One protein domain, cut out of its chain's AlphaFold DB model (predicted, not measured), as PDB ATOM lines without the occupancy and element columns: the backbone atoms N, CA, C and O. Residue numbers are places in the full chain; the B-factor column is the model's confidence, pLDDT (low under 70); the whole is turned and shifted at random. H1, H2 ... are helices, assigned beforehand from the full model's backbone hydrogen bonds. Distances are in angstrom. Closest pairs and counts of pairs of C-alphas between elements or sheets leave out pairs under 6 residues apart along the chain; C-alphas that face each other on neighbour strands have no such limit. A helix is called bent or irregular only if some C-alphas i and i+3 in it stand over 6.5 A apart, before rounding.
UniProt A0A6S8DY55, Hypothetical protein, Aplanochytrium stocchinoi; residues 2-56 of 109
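What this domain is: This is residues 2 to 56 of the 109 residues of the protein "Hypothetical protein" of Aplanochytrium stocchinoi (UniProt A0A6S8DY55). Two short helices, H1 and H2, lie side by side with a gap between them and form a small body with the first part of a longer helix, H3, whose second part runs out of that body as an arm. Residues 45 to 56, of which 45 to 51 belong to H3, stick out free, and a stretch with no named element, residues 2 to 14, leads into H1. The printed part has 55 residues, with three named helices in the order H1, H2, H3 and no named strand, and its class is all helix. The whole is compact, with a radius of gyration of the C-alphas of 11.5 A, and spans 35 by 25 by 21 A.

How they stand to each other: After residues 2 to 14 comes H1, residues 15 to 22. H2, residues 28 to 33, is close to H1 but not clearly touching it; their closest C-alphas, those of Phe 21 and Phe 30, are 7.6 A apart. The two run opposite ways at a shallow tilt of 14 degrees. H3, residues 37 to 51, is close to H1 but not clearly touching it, with the closest C-alphas, those of Leu 17 and Pro 37, 7.4 A apart. H1 and H3 run the same way at a tilt of 37 degrees, only just steep. H2 and H3 are also close but not clearly touching; their closest C-alphas, those of Ile 33 and Ala 40, are 5.7 A apart. These two run opposite ways at a steep tilt of 49 degrees. In H2 every O i to N i+4 pair is within hydrogen-bond range, against 2 of 4 in H1 and 9 of 11 in H3.

Where its parts are: H1 begins at C-alpha 15, at (-45.281, -21.703, 222.494), and measures 10.7 A from first to last C-alpha. It is neither bent nor irregular, but only just: C-alphas 16 and 19 are 6.2 A apart. H2 begins at C-alpha 28, at (-45.040, -27.357, 204.833), and measures 8.7 A. H3, the longest helix with 15 residues, measures 20.2 A and ends at C-alpha 51, at (-52.259, -41.024, 210.002).

The domain as a whole: The C-alphas of Ala 2 and Thr 56, the two farthest apart, are 36.1 A apart. Without residues 45 to 56 the body has 43 residues and spans 27 by 20 by 16 A. The links H1 to H2 and H2 to H3 are tight, with 5 and 3 residues, and the printed part has no cut. The mean pLDDT of the printed part is 88.3; residues 23 to 25 are under 70.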
ATOM      1  N   ALA A   2     -45.097 -21.689 194.430       82.88
ATOM      2  CA  ALA A   2     -45.058 -20.853 195.630       82.88
ATOM      3  C   ALA A   2     -46.324 -21.093 196.479       82.88
ATOM      4  O   ALA A   2     -47.391 -21.349 195.907       82.88
ATOM      5  N   PRO A   3     -46.234 -21.066 197.818       88.25
ATOM      6  CA  PRO A   3     -47.406 -21.244 198.659       88.25
ATOM      7  C   PRO A   3     -48.333 -20.026 198.575       88.25
ATOM      8  O   PRO A   3     -47.877 -18.899 198.425       88.25
ATOM      9  N   ARG A   4     -49.649 -20.260 198.668       91.12
ATOM     10  CA  ARG A   4     -50.660 -19.183 198.702       91.12
ATOM     11  C   ARG A   4     -50.826 -18.552 200.085       91.12
ATOM     12  O   ARG A   4     -51.369 -17.464 200.193       91.12
ATOM     13  N   VAL A   5     -50.398 -19.268 201.121       89.75
ATOM     14  CA  VAL A   5     -50.345 -18.807 202.509       89.75
ATOM     15  C   VAL A   5     -48.878 -18.806 202.897       89.75
ATOM     16  O   VAL A   5     -48.193 -19.806 202.669       89.75
ATOM     17  N   GLU A   6     -48.394 -17.700 203.449       93.00
ATOM     18  CA  GLU A   6     -47.020 -17.630 203.933       93.00
ATOM     19  C   GLU A   6     -46.776 -18.673 205.025       93.00
ATOM     20  O   GLU A   6     -47.662 -19.043 205.792       93.00
ATOM     21  N   TYR A   7     -45.563 -19.203 205.069       93.56
ATOM     22  CA  TYR A   7     -45.192 -20.197 206.063       93.56
ATOM     23  C   TYR A   7     -44.657 -19.504 207.303       93.56
ATOM     24  O   TYR A   7     -43.698 -18.740 207.216       93.56
ATOM     25  N   ILE A   8     -45.240 -19.818 208.461       93.06
ATOM     26  CA  ILE A   8     -44.676 -19.380 209.731       93.06
ATOM     27  C   ILE A   8     -43.491 -20.280 210.091       93.06
ATOM     28  O   ILE A   8     -43.572 -21.515 210.051       93.06
ATOM     29  N   GLU A   9     -42.365 -19.663 210.432       90.12
ATOM     30  CA  GLU A   9     -41.207 -20.391 210.930       90.12
ATOM     31  C   GLU A   9     -41.428 -20.809 212.384       90.12
ATOM     32  O   GLU A   9     -42.075 -20.114 213.164       90.12
ATOM     33  N   VAL A  10     -40.868 -21.953 212.785       87.06
ATOM     34  CA  VAL A  10     -41.119 -22.517 214.126       87.06
ATOM     35  C   VAL A  10     -40.718 -21.554 215.245       87.06
ATOM     36  O   VAL A  10     -41.388 -21.475 216.274       87.06
ATOM     37  N   ARG A  11     -39.659 -20.761 215.040       89.62
ATOM     38  CA  ARG A  11     -39.224 -19.737 216.002       89.62
ATOM     39  C   ARG A  11     -40.298 -18.670 216.270       89.62
ATOM     40  O   ARG A  11     -40.329 -18.131 217.376       89.62
ATOM     41  N   ASP A  12     -41.186 -18.448 215.305       91.81
ATOM     42  CA  ASP A  12     -42.211 -17.404 215.305       91.81
ATOM     43  C   ASP A  12     -43.606 -17.948 215.692       91.81
ATOM     44  O   ASP A  12     -44.535 -17.178 215.911       91.81
ATOM     45  N   MET A  13     -43.767 -19.271 215.845       92.31
ATOM     46  CA  MET A  13     -45.018 -19.900 216.301       92.31
ATOM     47  C   MET A  13     -45.339 -19.594 217.774       92.31
ATOM     48  O   MET A  13     -44.456 -19.290 218.572       92.31
ATOM     49  N   VAL A  14     -46.599 -19.770 218.185       91.31
ATOM     50  CA  VAL A  14     -46.974 -19.722 219.610       91.31
ATOM     51  C   VAL A  14     -46.326 -20.876 220.401       91.31
ATOM     52  O   VAL A  14     -46.123 -21.956 219.835       91.31
ATOM     53  N   PRO A  15     -46.012 -20.703 221.704       90.31
ATOM     54  CA  PRO A  15     -45.281 -21.703 222.494       90.31
ATOM     55  C   PRO A  15     -45.878 -23.116 222.464       90.31
ATOM     56  O   PRO A  15     -45.132 -24.092 222.391       90.31
ATOM     57  N   GLU A  16     -47.210 -23.225 222.461       86.81
ATOM     58  CA  GLU A  16     -47.929 -24.505 222.413       86.81
ATOM     59  C   GLU A  16     -47.614 -25.315 221.143       86.81
ATOM     60  O   GLU A  16     -47.440 -26.531 221.209       86.81
ATOM     61  N   LEU A  17     -47.462 -24.651 219.993       88.12
ATOM     62  CA  LEU A  17     -47.143 -25.310 218.725       88.12
ATOM     63  C   LEU A  17     -45.639 -25.561 218.548       88.12
ATOM     64  O   LEU A  17     -45.259 -26.516 217.867       88.12
ATOM     65  N   LYS A  18     -44.767 -24.762 219.184       87.75
ATOM     66  CA  LYS A  18     -43.304 -24.944 219.089       87.75
ATOM     67  C   LYS A  18     -42.872 -26.336 219.532       87.75
ATOM     68  O   LYS A  18     -42.089 -26.982 218.841       87.75
ATOM     69  N   SER A  19     -43.382 -26.815 220.666       80.94
ATOM     70  CA  SER A  19     -43.032 -28.138 221.204       80.94
ATOM     71  C   SER A  19     -43.452 -29.268 220.257       80.94
ATOM     72  O   SER A  19     -42.695 -30.215 220.037       80.94
ATOM     73  N   ARG A  20     -44.623 -29.121 219.631       78.25
ATOM     74  CA  ARG A  20     -45.192 -30.081 218.684       78.25
ATOM     75  C   ARG A  20     -44.383 -30.188 217.391       78.25
ATOM     76  O   ARG A  20     -44.272 -31.278 216.842       78.25
ATOM     77  N   PHE A  21     -43.803 -29.083 216.923       78.62
ATOM     78  CA  PHE A  21     -43.088 -29.028 215.641       78.62
ATOM     79  C   PHE A  21     -41.558 -29.012 215.750       78.62
ATOM     80  O   PHE A  21     -40.882 -29.188 214.736       78.62
ATOM     81  N   ASN A  22     -41.000 -28.878 216.956       71.06
ATOM     82  CA  ASN A  22     -39.558 -29.005 217.209       71.06
ATOM     83  C   ASN A  22     -39.050 -30.458 217.192       71.06
ATOM     84  O   ASN A  22     -37.849 -30.681 217.078       71.06
ATOM     85  N   SER A  23     -39.936 -31.448 217.321       60.22
ATOM     86  CA  SER A  23     -39.575 -32.861 217.516       60.22
ATOM     87  C   SER A  23     -39.451 -33.675 216.221       60.22
ATOM     88  O   SER A  23     -39.140 -34.866 216.273       60.22
ATOM     89  N   GLY A  24     -39.666 -33.065 215.050       62.12
ATOM     90  CA  GLY A  24     -39.704 -33.784 213.777       62.12
ATOM     91  C   GLY A  24     -39.412 -32.931 212.545       62.12
ATOM     92  O   GLY A  24     -38.994 -31.777 212.619       62.12
ATOM     93  N   LYS A  25     -39.622 -33.529 211.368       67.44
ATOM     94  CA  LYS A  25     -39.425 -32.853 210.082       67.44
ATOM     95  C   LYS A  25     -40.487 -31.764 209.912       67.44
ATOM     96  O   LYS A  25     -41.679 -32.061 209.925       67.44
ATOM     97  N   GLN A  26     -40.055 -30.521 209.716       78.19
ATOM     98  CA  GLN A  26     -40.948 -29.378 209.513       78.19
ATOM     99  C   GLN A  26     -41.608 -29.447 208.128       78.19
ATOM    100  O   GLN A  26     -41.096 -28.904 207.149       78.19
ATOM    101  N   LEU A  27     -42.722 -30.172 208.031       87.00
ATOM    102  CA  LEU A  27     -43.509 -30.267 206.804       87.00
ATOM    103  C   LEU A  27     -44.251 -28.952 206.533       87.00
ATOM    104  O   LEU A  27     -44.728 -28.290 207.454       87.00
ATOM    105  N   ASN A  28     -44.407 -28.608 205.255       91.19
ATOM    106  CA  ASN A  28     -45.040 -27.357 204.833       91.19
ATOM    107  C   ASN A  28     -46.484 -27.217 205.337       91.19
ATOM    108  O   ASN A  28     -46.901 -26.115 205.671       91.19
ATOM    109  N   ILE A  29     -47.233 -28.321 205.443       89.44
ATOM    110  CA  ILE A  29     -48.597 -28.311 205.995       89.44
ATOM    111  C   ILE A  29     -48.633 -27.783 207.435       89.44
ATOM    112  O   ILE A  29     -49.520 -27.010 207.785       89.44
ATOM    113  N   PHE A  30     -47.629 -28.123 208.248       89.44
ATOM    114  CA  PHE A  30     -47.531 -27.653 209.626       89.44
ATOM    115  C   PHE A  30     -47.208 -26.164 209.695       89.44
ATOM    116  O   PHE A  30     -47.838 -25.440 210.459       89.44
ATOM    117  N   LYS A  31     -46.295 -25.686 208.841       91.69
ATOM    118  CA  LYS A  31     -45.996 -24.254 208.725       91.69
ATOM    119  C   LYS A  31     -47.178 -23.446 208.179       91.69
ATOM    120  O   LYS A  31     -47.366 -22.303 208.569       91.69
ATOM    121  N   ALA A  32     -47.988 -24.025 207.297       93.19
ATOM    122  CA  ALA A  32     -49.175 -23.361 206.770       93.19
ATOM    123  C   ALA A  32     -50.278 -23.248 207.835       93.19
ATOM    124  O   ALA A  32     -50.772 -22.152 208.085       93.19
ATOM    125  N   ILE A  33     -50.642 -24.358 208.492       92.25
ATOM    126  CA  ILE A  33     -51.749 -24.373 209.463       92.25
ATOM    127  C   ILE A  33     -51.406 -23.638 210.764       92.25
ATOM    128  O   ILE A  33     -52.298 -23.107 211.419       92.25
ATOM    129  N   ALA A  34     -50.122 -23.550 211.123       92.88
ATOM    130  CA  ALA A  34     -49.671 -22.830 212.310       92.88
ATOM    131  C   ALA A  34     -49.890 -21.306 212.241       92.88
ATOM    132  O   ALA A  34     -49.824 -20.655 213.282       92.88
ATOM    133  N   ASN A  35     -50.231 -20.744 211.071       93.56
ATOM    134  CA  ASN A  35     -50.773 -19.382 210.983       93.56
ATOM    135  C   ASN A  35     -52.097 -19.216 211.758       93.56
ATOM    136  O   ASN A  35     -52.473 -18.097 212.097       93.56
ATOM    137  N   HIS A  36     -52.798 -20.315 212.063       94.19
ATOM    138  CA  HIS A  36     -54.057 -20.327 212.808       94.19
ATOM    139  C   HIS A  36     -53.983 -21.315 213.990       94.19
ATOM    140  O   HIS A  36     -54.405 -22.467 213.858       94.19
ATOM    141  N   PRO A  37     -53.462 -20.899 215.161       93.12
ATOM    142  CA  PRO A  37     -53.159 -21.824 216.253       93.12
ATOM    143  C   PRO A  37     -54.348 -22.620 216.805       93.12
ATOM    144  O   PRO A  37     -54.225 -23.823 217.025       93.12
ATOM    145  N   GLU A  38     -55.513 -21.992 216.976       93.38
ATOM    146  CA  GLU A  38     -56.720 -22.675 217.472       93.38
ATOM    147  C   GLU A  38     -57.182 -23.795 216.525       93.38
ATOM    148  O   GLU A  38     -57.514 -24.908 216.958       93.38
ATOM    149  N   LEU A  39     -57.132 -23.523 215.215       92.44
ATOM    150  CA  LEU A  39     -57.409 -24.512 214.179       92.44
ATOM    151  C   LEU A  39     -56.364 -25.626 214.211       92.44
ATOM    152  O   LEU A  39     -56.732 -26.800 214.209       92.44
ATOM    153  N   ALA A  40     -55.077 -25.276 214.267       92.88
ATOM    154  CA  ALA A  40     -53.989 -26.244 214.309       92.88
ATOM    155  C   ALA A  40     -54.158 -27.219 215.487       92.88
ATOM    156  O   ALA A  40     -54.139 -28.432 215.288       92.88
ATOM    157  N   ASN A  41     -54.415 -26.714 216.693       89.56
ATOM    158  CA  ASN A  41     -54.609 -27.542 217.886       89.56
ATOM    159  C   ASN A  41     -55.774 -28.531 217.760       89.56
ATOM    160  O   ASN A  41     -55.679 -29.669 218.230       89.56
ATOM    161  N   SER A  42     -56.870 -28.109 217.131       91.50
ATOM    162  CA  SER A  42     -58.061 -28.946 216.966       91.50
ATOM    163  C   SER A  42     -57.880 -29.964 215.839       91.50
ATOM    164  O   SER A  42     -58.109 -31.159 216.027       91.50
ATOM    165  N   TRP A  43     -57.403 -29.507 214.680       92.69
ATOM    166  CA  TRP A  43     -57.246 -30.332 213.486       92.69
ATOM    167  C   TRP A  43     -56.134 -31.372 213.632       92.69
ATOM    168  O   TRP A  43     -56.316 -32.522 213.239       92.69
ATOM    169  N   LEU A  44     -54.999 -31.017 214.242       90.00
ATOM    170  CA  LEU A  44     -53.855 -31.928 214.330       90.00
ATOM    171  C   LEU A  44     -54.132 -33.148 215.215       90.00
ATOM    172  O   LEU A  44     -53.569 -34.207 214.964       90.00
ATOM    173  N   LYS A  45     -55.023 -33.045 216.209       90.06
ATOM    174  CA  LYS A  45     -55.470 -34.214 216.991       90.06
ATOM    175  C   LYS A  45     -56.195 -35.227 216.108       90.06
ATOM    176  O   LYS A  45     -55.952 -36.426 216.209       90.06
ATOM    177  N   PHE A  46     -57.066 -34.738 215.229       92.81
ATOM    178  CA  PHE A  46     -57.758 -35.575 214.256       92.81
ATOM    179  C   PHE A  46     -56.785 -36.144 213.216       92.81
ATOM    180  O   PHE A  46     -56.793 -37.348 212.969       92.81
ATOM    181  N   ALA A  47     -55.902 -35.308 212.660       91.75
ATOM    182  CA  ALA A  47     -54.909 -35.739 211.679       91.75
ATOM    183  C   ALA A  47     -53.990 -36.835 212.244       91.75
ATOM    184  O   ALA A  47     -53.827 -37.875 211.607       91.75
ATOM    185  N   ASP A  48     -53.473 -36.656 213.465       90.56
ATOM    186  CA  ASP A  48     -52.683 -37.668 214.174       90.56
ATOM    187  C   ASP A  48     -53.451 -38.979 214.344       90.56
ATOM    188  O   ASP A  48     -52.852 -40.048 214.252       90.56
ATOM    189  N   HIS A  49     -54.762 -38.920 214.594       94.06
ATOM    190  CA  HIS A  49     -55.558 -40.134 214.708       94.06
ATOM    191  C   HIS A  49     -55.614 -40.893 213.381       94.06
ATOM    192  O   HIS A  49     -55.386 -42.104 213.362       94.06
ATOM    193  N   VAL A  50     -55.865 -40.173 212.283       93.31
ATOM    194  CA  VAL A  50     -56.003 -40.736 210.933       93.31
ATOM    195  C   VAL A  50     -54.686 -41.317 210.421       93.31
ATOM    196  O   VAL A  50     -54.683 -42.435 209.915       93.31
ATOM    197  N   VAL A  51     -53.566 -40.596 210.554       91.12
ATOM    198  CA  VAL A  51     -52.259 -41.024 210.002       91.12
ATOM    199  C   VAL A  51     -51.392 -41.778 211.013       91.12
ATOM    200  O   VAL A  51     -50.367 -42.366 210.659       91.12
ATOM    201  N   GLY A  52     -51.769 -41.752 212.289       88.19
ATOM    202  CA  GLY A  52     -51.012 -42.314 213.400       88.19
ATOM    203  C   GLY A  52     -51.531 -43.667 213.875       88.19
ATOM    204  O   GLY A  52     -52.261 -44.385 213.196       88.19
ATOM    205  N   LYS A  53     -51.071 -44.079 215.057       86.81
ATOM    206  CA  LYS A  53     -51.242 -45.455 215.558       86.81
ATOM    207  C   LYS A  53     -52.545 -45.694 216.327       86.81
ATOM    208  O   LYS A  53     -52.760 -46.806 216.784       86.81
ATOM    209  N   THR A  54     -53.372 -44.670 216.521       92.88
ATOM    210  CA  THR A  54     -54.596 -44.778 217.335       92.88
ATOM    211  C   THR A  54     -55.799 -45.310 216.558       92.88
ATOM    212  O   THR A  54     -56.767 -45.739 217.172       92.88
ATOM    213  N   GLN A  55     -55.763 -45.255 215.227       93.38
ATOM    214  CA  GLN A  55     -56.726 -45.930 214.353       93.38
ATOM    215  C   GLN A  55     -56.362 -47.420 214.169       93.38
ATOM    216  O   GLN A  55     -55.258 -47.836 214.524       93.38
ATOM    217  N   THR A  56     -57.272 -48.225 213.615       96.50
ATOM    218  CA  THR A  56     -57.193 -49.701 213.630       96.50
ATOM    219  C   THR A  56     -56.617 -50.359 212.370       96.50
ATOM    220  O   THR A  56     -56.316 -51.552 212.401       96.50
TER     221      THR A  56